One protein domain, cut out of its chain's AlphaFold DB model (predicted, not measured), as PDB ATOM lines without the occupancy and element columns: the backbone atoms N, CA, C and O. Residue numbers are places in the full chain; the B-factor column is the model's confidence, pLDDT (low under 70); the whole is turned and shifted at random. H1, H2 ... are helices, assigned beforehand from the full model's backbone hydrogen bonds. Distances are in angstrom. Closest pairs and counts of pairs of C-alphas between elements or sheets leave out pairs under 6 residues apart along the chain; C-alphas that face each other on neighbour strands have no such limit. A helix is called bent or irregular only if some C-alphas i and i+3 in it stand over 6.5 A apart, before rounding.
ATOM      1  N   LYS A   6     218.723 210.332 190.179       96.00
ATOM      2  CA  LYS A   6     219.850 211.243 189.973       96.00
ATOM      3  C   LYS A   6     219.354 212.647 189.632       96.00
ATOM      4  O   LYS A   6     219.811 213.597 190.262       96.00
ATOM      5  N   ASP A   7     218.379 212.758 188.735       95.31
ATOM      6  CA  ASP A   7     217.806 214.046 188.313       95.31
ATOM      7  C   ASP A   7     217.152 214.736 189.511       95.31
ATOM      8  O   ASP A   7     217.483 215.864 189.860       95.31
ATOM      9  N   LYS A   8     216.320 214.000 190.262       96.56
ATOM     10  CA  LYS A   8     215.684 214.526 191.480       96.56
ATOM     11  C   LYS A   8     216.700 214.954 192.538       96.56
ATOM     12  O   LYS A   8     216.471 215.943 193.229       96.56
ATOM     13  N   ALA A   9     217.798 214.215 192.708       97.38
ATOM     14  CA  ALA A   9     218.859 214.597 193.637       97.38
ATOM     15  C   ALA A   9     219.563 215.883 193.183       97.38
ATOM     16  O   ALA A   9     219.773 216.776 194.000       97.38
ATOM     17  N   HIS A  10     219.856 216.005 191.889       96.75
ATOM     18  CA  HIS A  10     220.427 217.214 191.307       96.75
ATOM     19  C   HIS A  10     219.500 218.425 191.496       96.75
ATOM     20  O   HIS A  10     219.915 219.438 192.061       96.75
ATOM     21  N   TYR A  11     218.222 218.293 191.137       97.50
ATOM     22  CA  TYR A  11     217.232 219.361 191.271       97.50
ATOM     23  C   TYR A  11     216.994 219.776 192.718       97.50
ATOM     24  O   TYR A  11     216.842 220.962 192.993       97.50
ATOM     25  N   ARG A  12     217.060 218.852 193.683       97.50
ATOM     26  CA  ARG A  12     217.015 219.214 195.112       97.50
ATOM     27  C   ARG A  12     218.152 220.146 195.523       97.50
ATOM     28  O   ARG A  12     217.924 221.018 196.355       97.50
ATOM     29  N   GLU A  13     219.348 219.999 194.956       97.94
ATOM     30  CA  GLU A  13     220.452 220.928 195.228       97.94
ATOM     31  C   GLU A  13     220.273 222.281 194.530       97.94
ATOM     32  O   GLU A  13     220.730 223.296 195.055       97.94
ATOM     33  N   LEU A  14     219.590 222.324 193.382       97.56
ATOM     34  CA  LEU A  14     219.236 223.581 192.715       97.56
ATOM     35  C   LEU A  14     218.123 224.329 193.459       97.56
ATOM     36  O   LEU A  14     218.248 225.530 193.682       97.56
ATOM     37  N   ILE A  15     217.092 223.619 193.927       97.94
ATOM     38  CA  ILE A  15     215.972 224.178 194.700       97.94
ATOM     39  C   ILE A  15     216.476 224.942 195.930       97.94
ATOM     40  O   ILE A  15     216.028 226.055 196.184       97.94
ATOM     41  N   LYS A  16     217.462 224.397 196.658       97.06
ATOM     42  CA  LYS A  16     218.054 225.058 197.840       97.06
ATOM     43  C   LYS A  16     218.699 226.414 197.536       97.06
ATOM     44  O   LYS A  16     218.931 227.188 198.458       97.06
ATOM     45  N   LYS A  17     219.047 226.677 196.273       96.75
ATOM     46  CA  LYS A  17     219.692 227.921 195.826       96.75
ATOM     47  C   LYS A  17     218.686 228.960 195.333       96.75
ATOM     48  O   LYS A  17     219.095 230.064 194.981       96.75
ATOM     49  N   ILE A  18     217.398 228.620 195.271       97.12
ATOM     50  CA  ILE A  18     216.356 229.549 194.848       97.12
ATOM     51  C   ILE A  18     216.162 230.628 195.913       97.12
ATOM     52  O   ILE A  18     215.847 230.341 197.069       97.12
ATOM     53  N   ASP A  19     216.310 231.877 195.484       96.44
ATOM     54  CA  ASP A  19     215.990 233.057 196.278       96.44
ATOM     55  C   ASP A  19     214.504 233.407 196.125       96.44
ATOM     56  O   ASP A  19     214.059 233.859 195.062       96.44
ATOM     57  N   VAL A  20     213.735 233.221 197.199       95.56
ATOM     58  CA  VAL A  20     212.287 233.472 197.219       95.56
ATOM     59  C   VAL A  20     211.921 234.941 197.005       95.56
ATOM     60  O   VAL A  20     210.820 235.235 196.535       95.56
ATOM     61  N   ASN A  21     212.852 235.874 197.239       95.69
ATOM     62  CA  ASN A  21     212.632 237.299 196.976       95.69
ATOM     63  C   ASN A  21     212.487 237.600 195.476       95.69
ATOM     64  O   ASN A  21     211.955 238.642 195.092       95.69
ATOM     65  N   ARG A  22     212.896 236.669 194.603       93.38
ATOM     66  CA  ARG A  22     212.738 236.788 193.148       93.38
ATOM     67  C   ARG A  22     211.341 236.416 192.645       93.38
ATOM     68  O   ARG A  22     211.106 236.563 191.446       93.38
ATOM     69  N   LYS A  23     210.415 235.995 193.522       93.06
ATOM     70  CA  LYS A  23     209.048 235.559 193.170       93.06
ATOM     71  C   LYS A  23     208.366 236.478 192.155       93.06
ATOM     72  O   LYS A  23     207.952 236.005 191.105       93.06
ATOM     73  N   GLY A  24     208.297 237.782 192.432       92.25
ATOM     74  CA  GLY A  24     207.606 238.731 191.548       92.25
ATOM     75  C   GLY A  24     208.208 238.792 190.141       92.25
ATOM     76  O   GLY A  24     207.484 238.813 189.154       92.25
ATOM     77  N   ARG A  25     209.542 238.736 190.030       94.81
ATOM     78  CA  ARG A  25     210.230 238.725 188.731       94.81
ATOM     79  C   ARG A  25     209.982 237.424 187.965       94.81
ATOM     80  O   ARG A  25     209.794 237.478 186.758       94.81
ATOM     81  N   ILE A  26     209.997 236.285 188.658       94.88
ATOM     82  CA  ILE A  26     209.734 234.965 188.064       94.88
ATOM     83  C   ILE A  26     208.303 234.914 187.523       94.88
ATOM     84  O   ILE A  26     208.114 234.587 186.360       94.88
ATOM     85  N   VAL A  27     207.312 235.319 188.324       91.56
ATOM     86  CA  VAL A  27     205.901 235.336 187.904       91.56
ATOM     87  C   VAL A  27     205.686 236.245 186.689       91.56
ATOM     88  O   VAL A  27     204.989 235.855 185.762       91.56
ATOM     89  N   ASN A  28     206.332 237.414 186.632       92.62
ATOM     90  CA  ASN A  28     206.196 238.302 185.475       92.62
ATOM     91  C   ASN A  28     206.726 237.678 184.174       92.62
ATOM     92  O   ASN A  28     206.071 237.787 183.143       92.62
ATOM     93  N   PHE A  29     207.894 237.024 184.205       94.69
ATOM     94  CA  PHE A  29     208.417 236.332 183.019       94.69
ATOM     95  C   PHE A  29     207.560 235.136 182.621       94.69
ATOM     96  O   PHE A  29     207.376 234.882 181.435       94.69
ATOM     97  N   LEU A  30     207.021 234.428 183.613       94.38
ATOM     98  CA  LEU A  30     206.158 233.282 183.388       94.38
ATOM     99  C   LEU A  30     204.903 233.653 182.598       94.38
ATOM    100  O   LEU A  30     204.563 232.948 181.656       94.38
ATOM    101  N   VAL A  31     204.248 234.762 182.956       91.75
ATOM    102  CA  VAL A  31     203.067 235.257 182.231       91.75
ATOM    103  C   VAL A  31     203.412 235.492 180.760       91.75
ATOM    104  O   VAL A  31     202.743 234.949 179.891       91.75
ATOM    105  N   SER A  32     204.518 236.187 180.471       93.50
ATOM    106  CA  SER A  32     204.951 236.417 179.085       93.50
ATOM    107  C   SER A  32     205.277 235.126 178.322       93.50
ATOM    108  O   SER A  32     204.994 235.039 177.126       93.50
ATOM    109  N   LYS A  33     205.861 234.123 178.995       93.81
ATOM    110  CA  LYS A  33     206.153 232.822 178.375       93.81
ATOM    111  C   LYS A  33     204.873 232.041 178.067       93.81
ATOM    112  O   LYS A  33     204.752 231.497 176.974       93.81
ATOM    113  N   LEU A  34     203.907 232.030 178.986       94.25
ATOM    114  CA  LEU A  34     202.599 231.405 178.766       94.25
ATOM    115  C   LEU A  34     201.831 232.079 177.625       94.25
ATOM    116  O   LEU A  34     201.297 231.373 176.773       94.25
ATOM    117  N   ASP A  35     201.830 233.413 177.569       93.06
ATOM    118  CA  ASP A  35     201.197 234.162 176.476       93.06
ATOM    119  C   ASP A  35     201.804 233.760 175.124       93.06
ATOM    120  O   ASP A  35     201.081 233.410 174.195       93.06
ATOM    121  N   SER A  36     203.139 233.711 175.040       91.31
ATOM    122  CA  SER A  36     203.848 233.329 173.809       91.31
ATOM    123  C   SER A  36     203.557 231.883 173.388       91.31
ATOM    124  O   SER A  36     203.391 231.608 172.200       91.31
ATOM    125  N   LEU A  37     203.464 230.962 174.354       90.88
ATOM    126  CA  LEU A  37     203.143 229.558 174.096       90.88
ATOM    127  C   LEU A  37     201.715 229.397 173.553       90.88
ATOM    128  O   LEU A  37     201.504 228.666 172.591       90.88
ATOM    129  N   VAL A  38     200.744 230.117 174.126       90.06
ATOM    130  CA  VAL A  38     199.336 230.075 173.695       90.06
ATOM    131  C   VAL A  38     199.125 230.777 172.348       90.06
ATOM    132  O   VAL A  38     198.352 230.298 171.520       90.06
ATOM    133  N   GLU A  39     199.817 231.889 172.090       90.69
ATOM    134  CA  GLU A  39     199.769 232.588 170.796       90.69
ATOM    135  C   GLU A  39     200.386 231.768 169.650       90.69
ATOM    136  O   GLU A  39     200.026 231.967 168.486       90.69
ATOM    137  N   GLY A  40     201.280 230.823 169.969       78.81
ATOM    138  CA  GLY A  40     201.966 229.951 169.012       78.81
ATOM    139  C   GLY A  40     201.057 228.997 168.222       78.81
ATOM    140  O   GLY A  40     201.476 228.504 167.173       78.81
ATOM    141  N   GLY A  41     199.813 228.776 168.664       80.69
ATOM    142  CA  GLY A  41     198.801 228.011 167.930       80.69
ATOM    143  C   GLY A  41     198.353 226.729 168.631       80.69
ATOM    144  O   GLY A  41     198.051 226.733 169.822       80.69
ATOM    145  N   ASP A  42     198.229 225.637 167.867       88.62
ATOM    146  CA  ASP A  42     197.697 224.366 168.367       88.62
ATOM    147  C   ASP A  42     198.668 223.708 169.356       88.62
ATOM    148  O   ASP A  42     199.675 223.115 168.966       88.62
ATOM    149  N   LEU A  43     198.318 223.782 170.639       93.81
ATOM    150  CA  LEU A  43     199.074 223.161 171.719       93.81
ATOM    151  C   LEU A  43     199.005 221.635 171.637       93.81
ATOM    152  O   LEU A  43     197.931 221.027 171.539       93.81
ATOM    153  N   ASN A  44     200.163 220.999 171.750       94.12
ATOM    154  CA  ASN A  44     200.263 219.561 171.891       94.12
ATOM    155  C   ASN A  44     200.007 219.133 173.349       94.12
ATOM    156  O   ASN A  44     199.907 219.932 174.279       94.12
ATOM    157  N   LYS A  45     199.905 217.820 173.572       95.62
ATOM    158  CA  LYS A  45     199.574 217.286 174.897       95.62
ATOM    159  C   LYS A  45     200.603 217.630 175.985       95.62
ATOM    160  O   LYS A  45     200.208 217.804 177.130       95.62
ATOM    161  N   ILE A  46     201.893 217.689 175.653       96.06
ATOM    162  CA  ILE A  46     202.957 218.019 176.613       96.06
ATOM    163  C   ILE A  46     202.797 219.464 177.081       96.06
ATOM    164  O   ILE A  46     202.844 219.720 178.280       96.06
ATOM    165  N   GLU A  47     202.549 220.381 176.147       96.56
ATOM    166  CA  GLU A  47     202.339 221.801 176.440       96.56
ATOM    167  C   GLU A  47     201.083 222.013 177.290       96.56
ATOM    168  O   GLU A  47     201.130 222.733 178.282       96.56
ATOM    169  N   ILE A  48     199.984 221.323 176.967       96.50
ATOM    170  CA  ILE A  48     198.747 221.370 177.764       96.50
ATOM    171  C   ILE A  48     198.994 220.859 179.190       96.50
ATOM    172  O   ILE A  48     198.669 221.550 180.154       96.50
ATOM    173  N   ASP A  49     199.603 219.676 179.335       97.44
ATOM    174  CA  ASP A  49     199.888 219.083 180.648       97.44
ATOM    175  C   ASP A  49     200.825 219.993 181.479       97.44
ATOM    176  O   ASP A  49     200.667 220.107 182.699       97.44
ATOM    177  N   LEU A  50     201.783 220.666 180.829       97.69
ATOM    178  CA  LEU A  50     202.681 221.635 181.459       97.69
ATOM    179  C   LEU A  50     201.940 222.890 181.926       97.69
ATOM    180  O   LEU A  50     202.107 223.289 183.078       97.69
ATOM    181  N   ILE A  51     201.116 223.494 181.064       96.88
ATOM    182  CA  ILE A  51     200.323 224.686 181.394       96.88
ATOM    183  C   ILE A  51     199.413 224.402 182.590       96.88
ATOM    184  O   ILE A  51     199.336 225.230 183.501       96.88
ATOM    185  N   ASP A  52     198.774 223.231 182.637       96.69
ATOM    186  CA  ASP A  52     197.925 222.818 183.757       96.69
ATOM    187  C   ASP A  52     198.709 222.750 185.078       96.69
ATOM    188  O   ASP A  52     198.283 223.299 186.103       96.69
ATOM    189  N   ASP A  53     199.872 222.092 185.075       98.00
ATOM    190  CA  ASP A  53     200.701 221.956 186.273       98.00
ATOM    191  C   ASP A  53     201.299 223.313 186.707       98.00
ATOM    192  O   ASP A  53     201.294 223.631 187.899       98.00
ATOM    193  N   VAL A  54     201.752 224.150 185.768       97.62
ATOM    194  CA  VAL A  54     202.260 225.512 186.027       97.62
ATOM    195  C   VAL A  54     201.166 226.420 186.587       97.62
ATOM    196  O   VAL A  54     201.393 227.114 187.580       97.62
ATOM    197  N   SER A  55     199.965 226.382 186.010       95.75
ATOM    198  CA  SER A  55     198.813 227.157 186.487       95.75
ATOM    199  C   SER A  55     198.431 226.757 187.908       95.75
ATOM    200  O   SER A  55     198.191 227.609 188.764       95.75
ATOM    201  N   TRP A  56     198.464 225.456 188.205       96.19
ATOM    202  CA  TRP A  56     198.241 224.956 189.557       96.19
ATOM    203  C   TRP A  56     199.314 225.454 190.542       96.19
ATOM    204  O   TRP A  56     199.003 225.859 191.666       96.19
ATOM    205  N   LEU A  57     200.587 225.466 190.140       96.81
ATOM    206  CA  LEU A  57     201.677 225.998 190.960       96.81
ATOM    207  C   LEU A  57     201.533 227.509 191.219       96.81
ATOM    208  O   LEU A  57     201.750 227.947 192.351       96.81
ATOM    209  N   MET A  58     201.118 228.292 190.219       95.06
ATOM    210  CA  MET A  58     200.820 229.720 190.389       95.06
ATOM    211  C   MET A  58     199.669 229.946 191.367       95.06
ATOM    212  O   MET A  58     199.842 230.673 192.346       95.06
ATOM    213  N   GLY A  59     198.539 229.259 191.170       94.12
ATOM    214  CA  GLY A  59     197.400 229.347 192.087       94.12
ATOM    215  C   GLY A  59     197.784 228.945 193.513       94.12
ATOM    216  O   GLY A  59     197.340 229.553 194.480       94.12
ATOM    217  N   THR A  60     198.694 227.981 193.674       94.56
ATOM    218  CA  THR A  60     199.206 227.594 194.996       94.56
ATOM    219  C   THR A  60     199.945 228.745 195.686       94.56
ATOM    220  O   THR A  60     199.743 228.965 196.877       94.56
ATOM    221  N   LEU A  61     200.767 229.512 194.960       94.06
ATOM    222  CA  LEU A  61     201.432 230.699 195.519       94.06
ATOM    223  C   LEU A  61     200.458 231.835 195.856       94.06
ATOM    224  O   LEU A  61     200.759 232.638 196.740       94.06
ATOM    225  N   GLU A  62     199.345 231.930 195.133       92.75
ATOM    226  CA  GLU A  62     198.338 232.975 195.310       92.75
ATOM    227  C   GLU A  62     197.404 232.678 196.491       92.75
ATOM    228  O   GLU A  62     197.245 233.512 197.382       92.75
ATOM    229  N   PHE A  63     196.827 231.474 196.538       93.06
ATOM    230  CA  PHE A  63     195.825 231.101 197.539       93.06
ATOM    231  C   PHE A  63     196.418 230.714 198.898       93.06
ATOM    232  O   PHE A  63     195.703 230.716 199.901       93.06
ATOM    233  N   PHE A  64     197.714 230.399 198.957       91.94
ATOM    234  CA  PHE A  64     198.401 230.018 200.191       91.94
ATOM    235  C   PHE A  64     199.605 230.947 200.448       91.94
ATOM    236  O   PHE A  64     200.751 230.570 200.203       91.94
ATOM    237  N   PRO A  65     199.386 232.178 200.951       89.12
ATOM    238  CA  PRO A  65     200.466 233.149 201.153       89.12
ATOM    239  C   PRO A  65     201.477 232.730 202.235       89.12
ATOM    240  O   PRO A  65     202.640 233.126 202.164       89.12
ATOM    241  N   ASP A  66     201.058 231.892 203.188       91.19
ATOM    242  CA  ASP A  66     201.863 231.442 204.334       91.19
ATOM    243  C   ASP A  66     202.567 230.093 204.093       91.19
ATOM    244  O   ASP A  66     202.851 229.339 205.029       91.19
ATOM    245  N   LEU A  67     202.829 229.741 202.831       92.44
ATOM    246  CA  LEU A  67     203.555 228.516 202.503       92.44
ATOM    247  C   LEU A  67     204.952 228.509 203.144       92.44
ATOM    248  O   LEU A  67     205.653 229.524 203.116       92.44
ATOM    249  N   PRO A  68     205.416 227.348 203.641       94.38
ATOM    250  CA  PRO A  68     206.794 227.201 204.081       94.38
ATOM    251  C   PRO A  68     207.772 227.616 202.978       94.38
ATOM    252  O   PRO A  68     207.582 227.262 201.812       94.38
ATOM    253  N   GLU A  69     208.861 228.291 203.349       95.12
ATOM    254  CA  GLU A  69     209.857 228.797 202.392       95.12
ATOM    255  C   GLU A  69     210.355 227.704 201.438       95.12
ATOM    256  O   GLU A  69     210.412 227.906 200.229       95.12
ATOM    257  N   HIS A  70     210.618 226.503 201.958       95.12
ATOM    258  CA  HIS A  70     211.061 225.370 201.145       95.12
ATOM    259  C   HIS A  70     210.031 224.949 200.077       95.12
ATOM    260  O   HIS A  70     210.407 224.450 199.017       95.12
ATOM    261  N   THR A  71     208.732 225.130 200.335       96.12
ATOM    262  CA  THR A  71     207.662 224.871 199.363       96.12
ATOM    263  C   THR A  71     207.643 225.961 198.302       96.12
ATOM    264  O   THR A  71     207.582 225.652 197.114       96.12
ATOM    265  N   VAL A  72     207.797 227.225 198.708       96.94
ATOM    266  CA  VAL A  72     207.932 228.353 197.776       96.94
ATOM    267  C   VAL A  72     209.146 228.157 196.863       96.94
ATOM    268  O   VAL A  72     209.021 228.313 195.653       96.94
ATOM    269  N   GLN A  73     210.295 227.729 197.397       98.12
ATOM    270  CA  GLN A  73     211.493 227.425 196.605       98.12
ATOM    271  C   GLN A  73     211.246 226.345 195.548       98.12
ATOM    272  O   GLN A  73     211.679 226.501 194.410       98.12
ATOM    273  N   LYS A  74     210.538 225.262 195.897       97.94
ATOM    274  CA  LYS A  74     210.182 224.195 194.946       97.94
ATOM    275  C   LYS A  74     209.310 224.717 193.808       97.94
ATOM    276  O   LYS A  74     209.568 224.390 192.654       97.94
ATOM    277  N   ILE A  75     208.303 225.527 194.135       98.00
ATOM    278  CA  ILE A  75     207.425 226.127 193.128       98.00
ATOM    279  C   ILE A  75     208.243 227.037 192.212       98.00
ATOM    280  O   ILE A  75     208.262 226.839 191.003       98.00
ATOM    281  N   LEU A  76     208.976 227.992 192.786       98.12
ATOM    282  CA  LEU A  76     209.783 228.941 192.023       98.12
ATOM    283  C   LEU A  76     210.869 228.261 191.186       98.12
ATOM    284  O   LEU A  76     211.190 228.766 190.115       98.12
ATOM    285  N   PHE A  77     211.409 227.127 191.639       98.31
ATOM    286  CA  PHE A  77     212.302 226.297 190.839       98.31
ATOM    287  C   PHE A  77     211.610 225.790 189.573       98.31
ATOM    288  O   PHE A  77     212.122 226.047 188.493       98.31
ATOM    289  N   ALA A  78     210.450 225.136 189.689       98.31
ATOM    290  CA  ALA A  78     209.725 224.621 188.525       98.31
ATOM    291  C   ALA A  78     209.342 225.738 187.543       98.31
ATOM    292  O   ALA A  78     209.515 225.579 186.342       98.31
ATOM    293  N   LEU A  79     208.890 226.888 188.057       98.25
ATOM    294  CA  LEU A  79     208.565 228.043 187.216       98.25
ATOM    295  C   LEU A  79     209.808 228.623 186.531       98.25
ATOM    296  O   LEU A  79     209.736 229.024 185.380       98.25
ATOM    297  N   SER A  80     210.948 228.682 187.228       97.50
ATOM    298  CA  SER A  80     212.200 229.188 186.649       97.50
ATOM    299  C   SER A  80     212.796 228.232 185.625       97.50
ATOM    300  O   SER A  80     213.388 228.712 184.668       97.50
ATOM    301  N   TYR A  81     212.652 226.921 185.847       97.38
ATOM    302  CA  TYR A  81     213.055 225.881 184.905       97.38
ATOM    303  C   TYR A  81     212.273 226.065 183.603       97.38
ATOM    304  O   TYR A  81     212.880 226.385 182.594       97.38
ATOM    305  N   PHE A  82     210.940 226.134 183.703       97.75
ATOM    306  CA  PHE A  82     210.089 226.441 182.557       97.75
ATOM    307  C   PHE A  82     210.372 227.785 181.908       97.75
ATOM    308  O   PHE A  82     210.131 227.910 180.729       97.75
ATOM    309  N   ILE A  83     210.878 228.811 182.590       96.81
ATOM    310  CA  ILE A  83     211.212 230.082 181.920       96.81
ATOM    311  C   ILE A  83     212.470 229.965 181.039       96.81
ATOM    312  O   ILE A  83     212.614 230.747 180.099       96.81
ATOM    313  N   ASP A  84     213.374 229.026 181.316       96.44
ATOM    314  CA  ASP A  84     214.648 228.891 180.606       96.44
ATOM    315  C   ASP A  84     214.482 228.134 179.282       96.44
ATOM    316  O   ASP A  84     214.333 226.927 179.266       96.44
ATOM    317  N   GLU A  85     214.546 228.840 178.152       94.62
ATOM    318  CA  GLU A  85     214.411 228.240 176.811       94.62
ATOM    319  C   GLU A  85     215.595 227.333 176.401       94.62
ATOM    320  O   GLU A  85     215.561 226.708 175.339       94.62
ATOM    321  N   ASN A  86     216.683 227.319 177.182       94.94
ATOM    322  CA  ASN A  86     217.884 226.509 176.934       94.94
ATOM    323  C   ASN A  86     218.142 225.517 178.079       94.94
ATOM    324  O   ASN A  86     219.300 225.300 178.453       94.94
ATOM    325  N   ASP A  87     217.076 224.971 178.653       92.06
ATOM    326  CA  ASP A  87     217.118 223.945 179.692       92.06
ATOM    327  C   ASP A  87     217.687 222.593 179.179       92.06
ATOM    328  O   ASP A  87     218.543 222.545 178.287       92.06
ATOM    329  N   GLU A  88     217.312 221.464 179.793       93.62
ATOM    330  CA  GLU A  88     217.830 220.159 179.365       93.62
ATOM    331  C   GLU A  88     217.345 219.777 177.955       93.62
ATOM    332  O   GLU A  88     218.112 219.157 177.204       93.62
ATOM    333  N   ILE A  89     216.123 220.162 177.569       95.06
ATOM    334  CA  ILE A  89     215.585 219.981 176.219       95.06
ATOM    335  C   ILE A  89     215.105 221.338 175.686       95.06
ATOM    336  O   ILE A  89     213.950 221.692 175.860       95.06
ATOM    337  N   PRO A  90     215.931 222.052 174.904       96.00
ATOM    338  CA  PRO A  90     215.577 223.390 174.442       96.00
ATOM    339  C   PRO A  90     214.193 223.475 173.773       96.00
ATOM    340  O   PRO A  90     213.888 222.681 172.878       96.00
ATOM    341  N   ASP A  91     213.408 224.500 174.114       94.44
ATOM    342  CA  ASP A  91     212.036 224.729 173.623       94.44
ATOM    343  C   ASP A  91     211.906 224.672 172.093       94.44
ATOM    344  O   ASP A  91     210.876 224.284 171.546       94.44
ATOM    345  N   VAL A  92     212.968 225.062 171.376       93.88
ATOM    346  CA  VAL A  92     213.013 225.085 169.905       93.88
ATOM    347  C   VAL A  92     212.854 223.693 169.279       93.88
ATOM    348  O   VAL A  92     212.600 223.586 168.077       93.88
ATOM    349  N   ILE A  93     213.035 222.620 170.055       94.69
ATOM    350  CA  ILE A  93     212.885 221.252 169.572       94.69
ATOM    351  C   ILE A  93     211.387 220.932 169.399       94.69
ATOM    352  O   ILE A  93     210.658 220.836 170.389       94.69
ATOM    353  N   PRO A  94     210.909 220.698 168.160       90.31
ATOM    354  CA  PRO A  94     209.490 220.476 167.898       90.31
ATOM    355  C   PRO A  94     208.931 219.278 168.664       90.31
ATOM    356  O   PRO A  94     209.612 218.264 168.817       90.31
ATOM    357  N   GLU A  95     207.673 219.383 169.089       90.19
ATOM    358  CA  GLU A  95     206.884 218.350 169.784       90.19
ATOM    359  C   GLU A  95     207.394 217.921 171.169       90.19
ATOM    360  O   GLU A  95     206.599 217.405 171.953       90.19
ATOM    361  N   ILE A  96     208.681 218.092 171.487       94.19
ATOM    362  CA  ILE A  96     209.288 217.550 172.712       94.19
ATOM    363  C   ILE A  96     210.061 218.562 173.556       94.19
ATOM    364  O   ILE A  96     210.478 218.155 174.634       94.19
ATOM    365  N   GLY A  97     210.248 219.812 173.106       95.38
ATOM    366  CA  GLY A  97     210.978 220.854 173.848       95.38
ATOM    367  C   GLY A  97     210.541 220.921 175.310       95.38
ATOM    368  O   GLY A  97     211.304 220.618 176.202       95.38
ATOM    369  N   TYR A  98     209.239 221.061 175.545       96.75
ATOM    370  CA  TYR A  98     208.656 221.160 176.888       96.75
ATOM    371  C   TYR A  98     208.558 219.848 177.694       96.75
ATOM    372  O   TYR A  98     207.836 219.768 178.698       96.75
ATOM    373  N   LEU A  99     209.175 218.751 177.244       97.25
ATOM    374  CA  LEU A  99     208.969 217.443 177.870       97.25
ATOM    375  C   LEU A  99     209.547 217.386 179.285       97.25
ATOM    376  O   LEU A  99     208.901 216.843 180.186       97.25
ATOM    377  N   ASP A 100     210.769 217.859 179.483       97.12
ATOM    378  CA  ASP A 100     211.447 217.879 180.775       97.12
ATOM    379  C   ASP A 100     210.830 218.917 181.717       97.12
ATOM    380  O   ASP A 100     210.547 218.554 182.864       97.12
ATOM    381  N   ASP A 101     210.472 220.102 181.223       97.69
ATOM    382  CA  ASP A 101     209.652 221.084 181.944       97.69
ATOM    383  C   ASP A 101     208.405 220.455 182.554       97.69
ATOM    384  O   ASP A 101     208.173 220.498 183.769       97.69
ATOM    385  N   MET A 102     207.613 219.792 181.708       97.94
ATOM    386  CA  MET A 102     206.379 219.129 182.107       97.94
ATOM    387  C   MET A 102     206.664 218.057 183.166       97.94
ATOM    388  O   MET A 102     205.904 217.889 184.122       97.94
ATOM    389  N   LYS A 103     207.785 217.329 183.070       97.62
ATOM    390  CA  LYS A 103     208.172 216.344 184.096       97.62
ATOM    391  C   LYS A 103     208.597 216.997 185.408       97.62
ATOM    392  O   LYS A 103     208.256 216.453 186.467       97.62
ATOM    393  N   VAL A 104     209.326 218.107 185.362       98.25
ATOM    394  CA  VAL A 104     209.761 218.862 186.543       98.25
ATOM    395  C   VAL A 104     208.553 219.468 187.249       98.25
ATOM    396  O   VAL A 104     208.357 219.199 188.438       98.25
ATOM    397  N   ALA A 105     207.693 220.182 186.521       98.19
ATOM    398  CA  ALA A 105     206.453 220.748 187.041       98.19
ATOM    399  C   ALA A 105     205.581 219.657 187.676       98.19
ATOM    400  O   ALA A 105     205.225 219.764 188.855       98.19
ATOM    401  N   LYS A 106     205.352 218.534 186.976       97.75
ATOM    402  CA  LYS A 106     204.557 217.419 187.511       97.75
ATOM    403  C   LYS A 106     205.116 216.850 188.801       97.75
ATOM    404  O   LYS A 106     204.370 216.494 189.718       97.75
ATOM    405  N   TRP A 107     206.436 216.703 188.870       97.44
ATOM    406  CA  TRP A 107     207.092 216.182 190.060       97.44
ATOM    407  C   TRP A 107     206.877 217.105 191.263       97.44
ATOM    408  O   TRP A 107     206.533 216.606 192.336       97.44
ATOM    409  N   ILE A 108     207.004 218.420 191.076       97.69
ATOM    410  CA  ILE A 108     206.764 219.401 192.137       97.69
ATOM    411  C   ILE A 108     205.285 219.454 192.534       97.69
ATOM    412  O   ILE A 108     204.983 219.412 193.726       97.69
ATOM    413  N   VAL A 109     204.355 219.445 191.575       97.31
ATOM    414  CA  VAL A 109     202.910 219.372 191.854       97.31
ATOM    415  C   VAL A 109     202.582 218.163 192.730       97.31
ATOM    416  O   VAL A 109     201.905 218.297 193.749       97.31
ATOM    417  N   ASN A 110     203.086 216.979 192.376       95.31
ATOM    418  CA  ASN A 110     202.836 215.758 193.144       95.31
ATOM    419  C   ASN A 110     203.462 215.796 194.546       95.31
ATOM    420  O   ASN A 110     202.877 215.255 195.483       95.31
ATOM    421  N   ASP A 111     204.629 216.427 194.698       93.94
ATOM    422  CA  ASP A 111     205.273 216.612 196.001       93.94
ATOM    423  C   ASP A 111     204.423 217.514 196.911       93.94
ATOM    424  O   ASP A 111     204.202 217.178 198.074       93.94
ATOM    425  N   ILE A 112     203.877 218.608 196.372       93.75
ATOM    426  CA  ILE A 112     203.135 219.619 197.141       93.75
ATOM    427  C   ILE A 112     201.684 219.209 197.406       93.75
ATOM    428  O   ILE A 112     201.190 219.428 198.510       93.75
ATOM    429  N   ARG A 113     200.987 218.581 196.449       88.75
ATOM    430  CA  ARG A 113     199.583 218.144 196.619       88.75
ATOM    431  C   ARG A 113     199.372 217.231 197.826       88.75
ATOM    432  O   ARG A 113     198.286 217.225 198.392       88.75
ATOM    433  N   GLY A 114     200.392 216.478 198.233       77.06
ATOM    434  CA  GLY A 114     200.345 215.653 199.444       77.06
ATOM    435  C   GLY A 114     200.463 216.435 200.759       77.06
ATOM    436  O   GLY A 114     200.331 215.837 201.823       77.06
ATOM    437  N   GLN A 115     200.745 217.739 200.700       76.94
ATOM    438  CA  GLN A 115     201.130 218.575 201.841       76.94
ATOM    439  C   GLN A 115     200.205 219.780 202.054       76.94
ATOM    440  O   GLN A 115     200.227 220.362 203.138       76.94
TER     441      GLN A 115
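What this domain is: This is residues 6 to 115 of the 122 residues of a protein of marine metagenome (UniProt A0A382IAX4). Four helices, H2 to H5, make an up-and-down bundle, each running against the one before it, and a short helix, H1, meets one side of H4 with its end, nearly at right angles. A long loop, residues 84 to 98, joins H4 to H5. The printed part has 110 residues, with five named helices in the order H1 to H5 and no named strand: all helix. It is compact, with a radius of gyration of the C-alphas of 13.3 A and spans of 37 by 31 by 25 A.

Where its parts are: H1, residues 6 to 15, begins at C-alpha 6, (219.850, 211.243, 189.973), and measures 14.3 A. H2, residues 20 to 39, measures 29.3 A; it is irregular, with C-alphas 21 and 24 7.5 A apart, and has a kink of 34 degrees near residue 27. H3, residues 45 to 63, measures 26.8 A. H4, residues 69 to 83, measures 20.6 A. H5, residues 99 to 113, measures 21.0 A and ends at C-alpha 113, (199.583, 218.144, 196.619).

How they stand to each other: The hub is H4, touching the four other helices. H1 touches residues 73 to 77 of H4 alone, closest at the C-alphas of Ile 15 and Phe 77, 5.7 A, and is only just about perpendicular at 71 degrees. H2 touches H4, closest C-alphas Val 20 and Gln 73, 6.1 A. H4 and H5 form a helical hairpin at a shallow tilt of 19 degrees, closest C-alphas Ala 78 and Ala 105, 5.3 A. H3 touches H5, closest C-alphas Leu 50 and Met 102, 4.5 A. H2 and H5 are apart. Every O i to N i+4 pair is within hydrogen-bond range in H1, H3, H4 and H5, and 14 of 16 in H2.

The domain as a whole: The C-alphas farthest apart, Asp 66 and Pro 94, are 38.8 A apart. The printed part has no cut. The link from H4 to H5 is long. The mean pLDDT of the printed part is 94.6, and no printed residue is under 70.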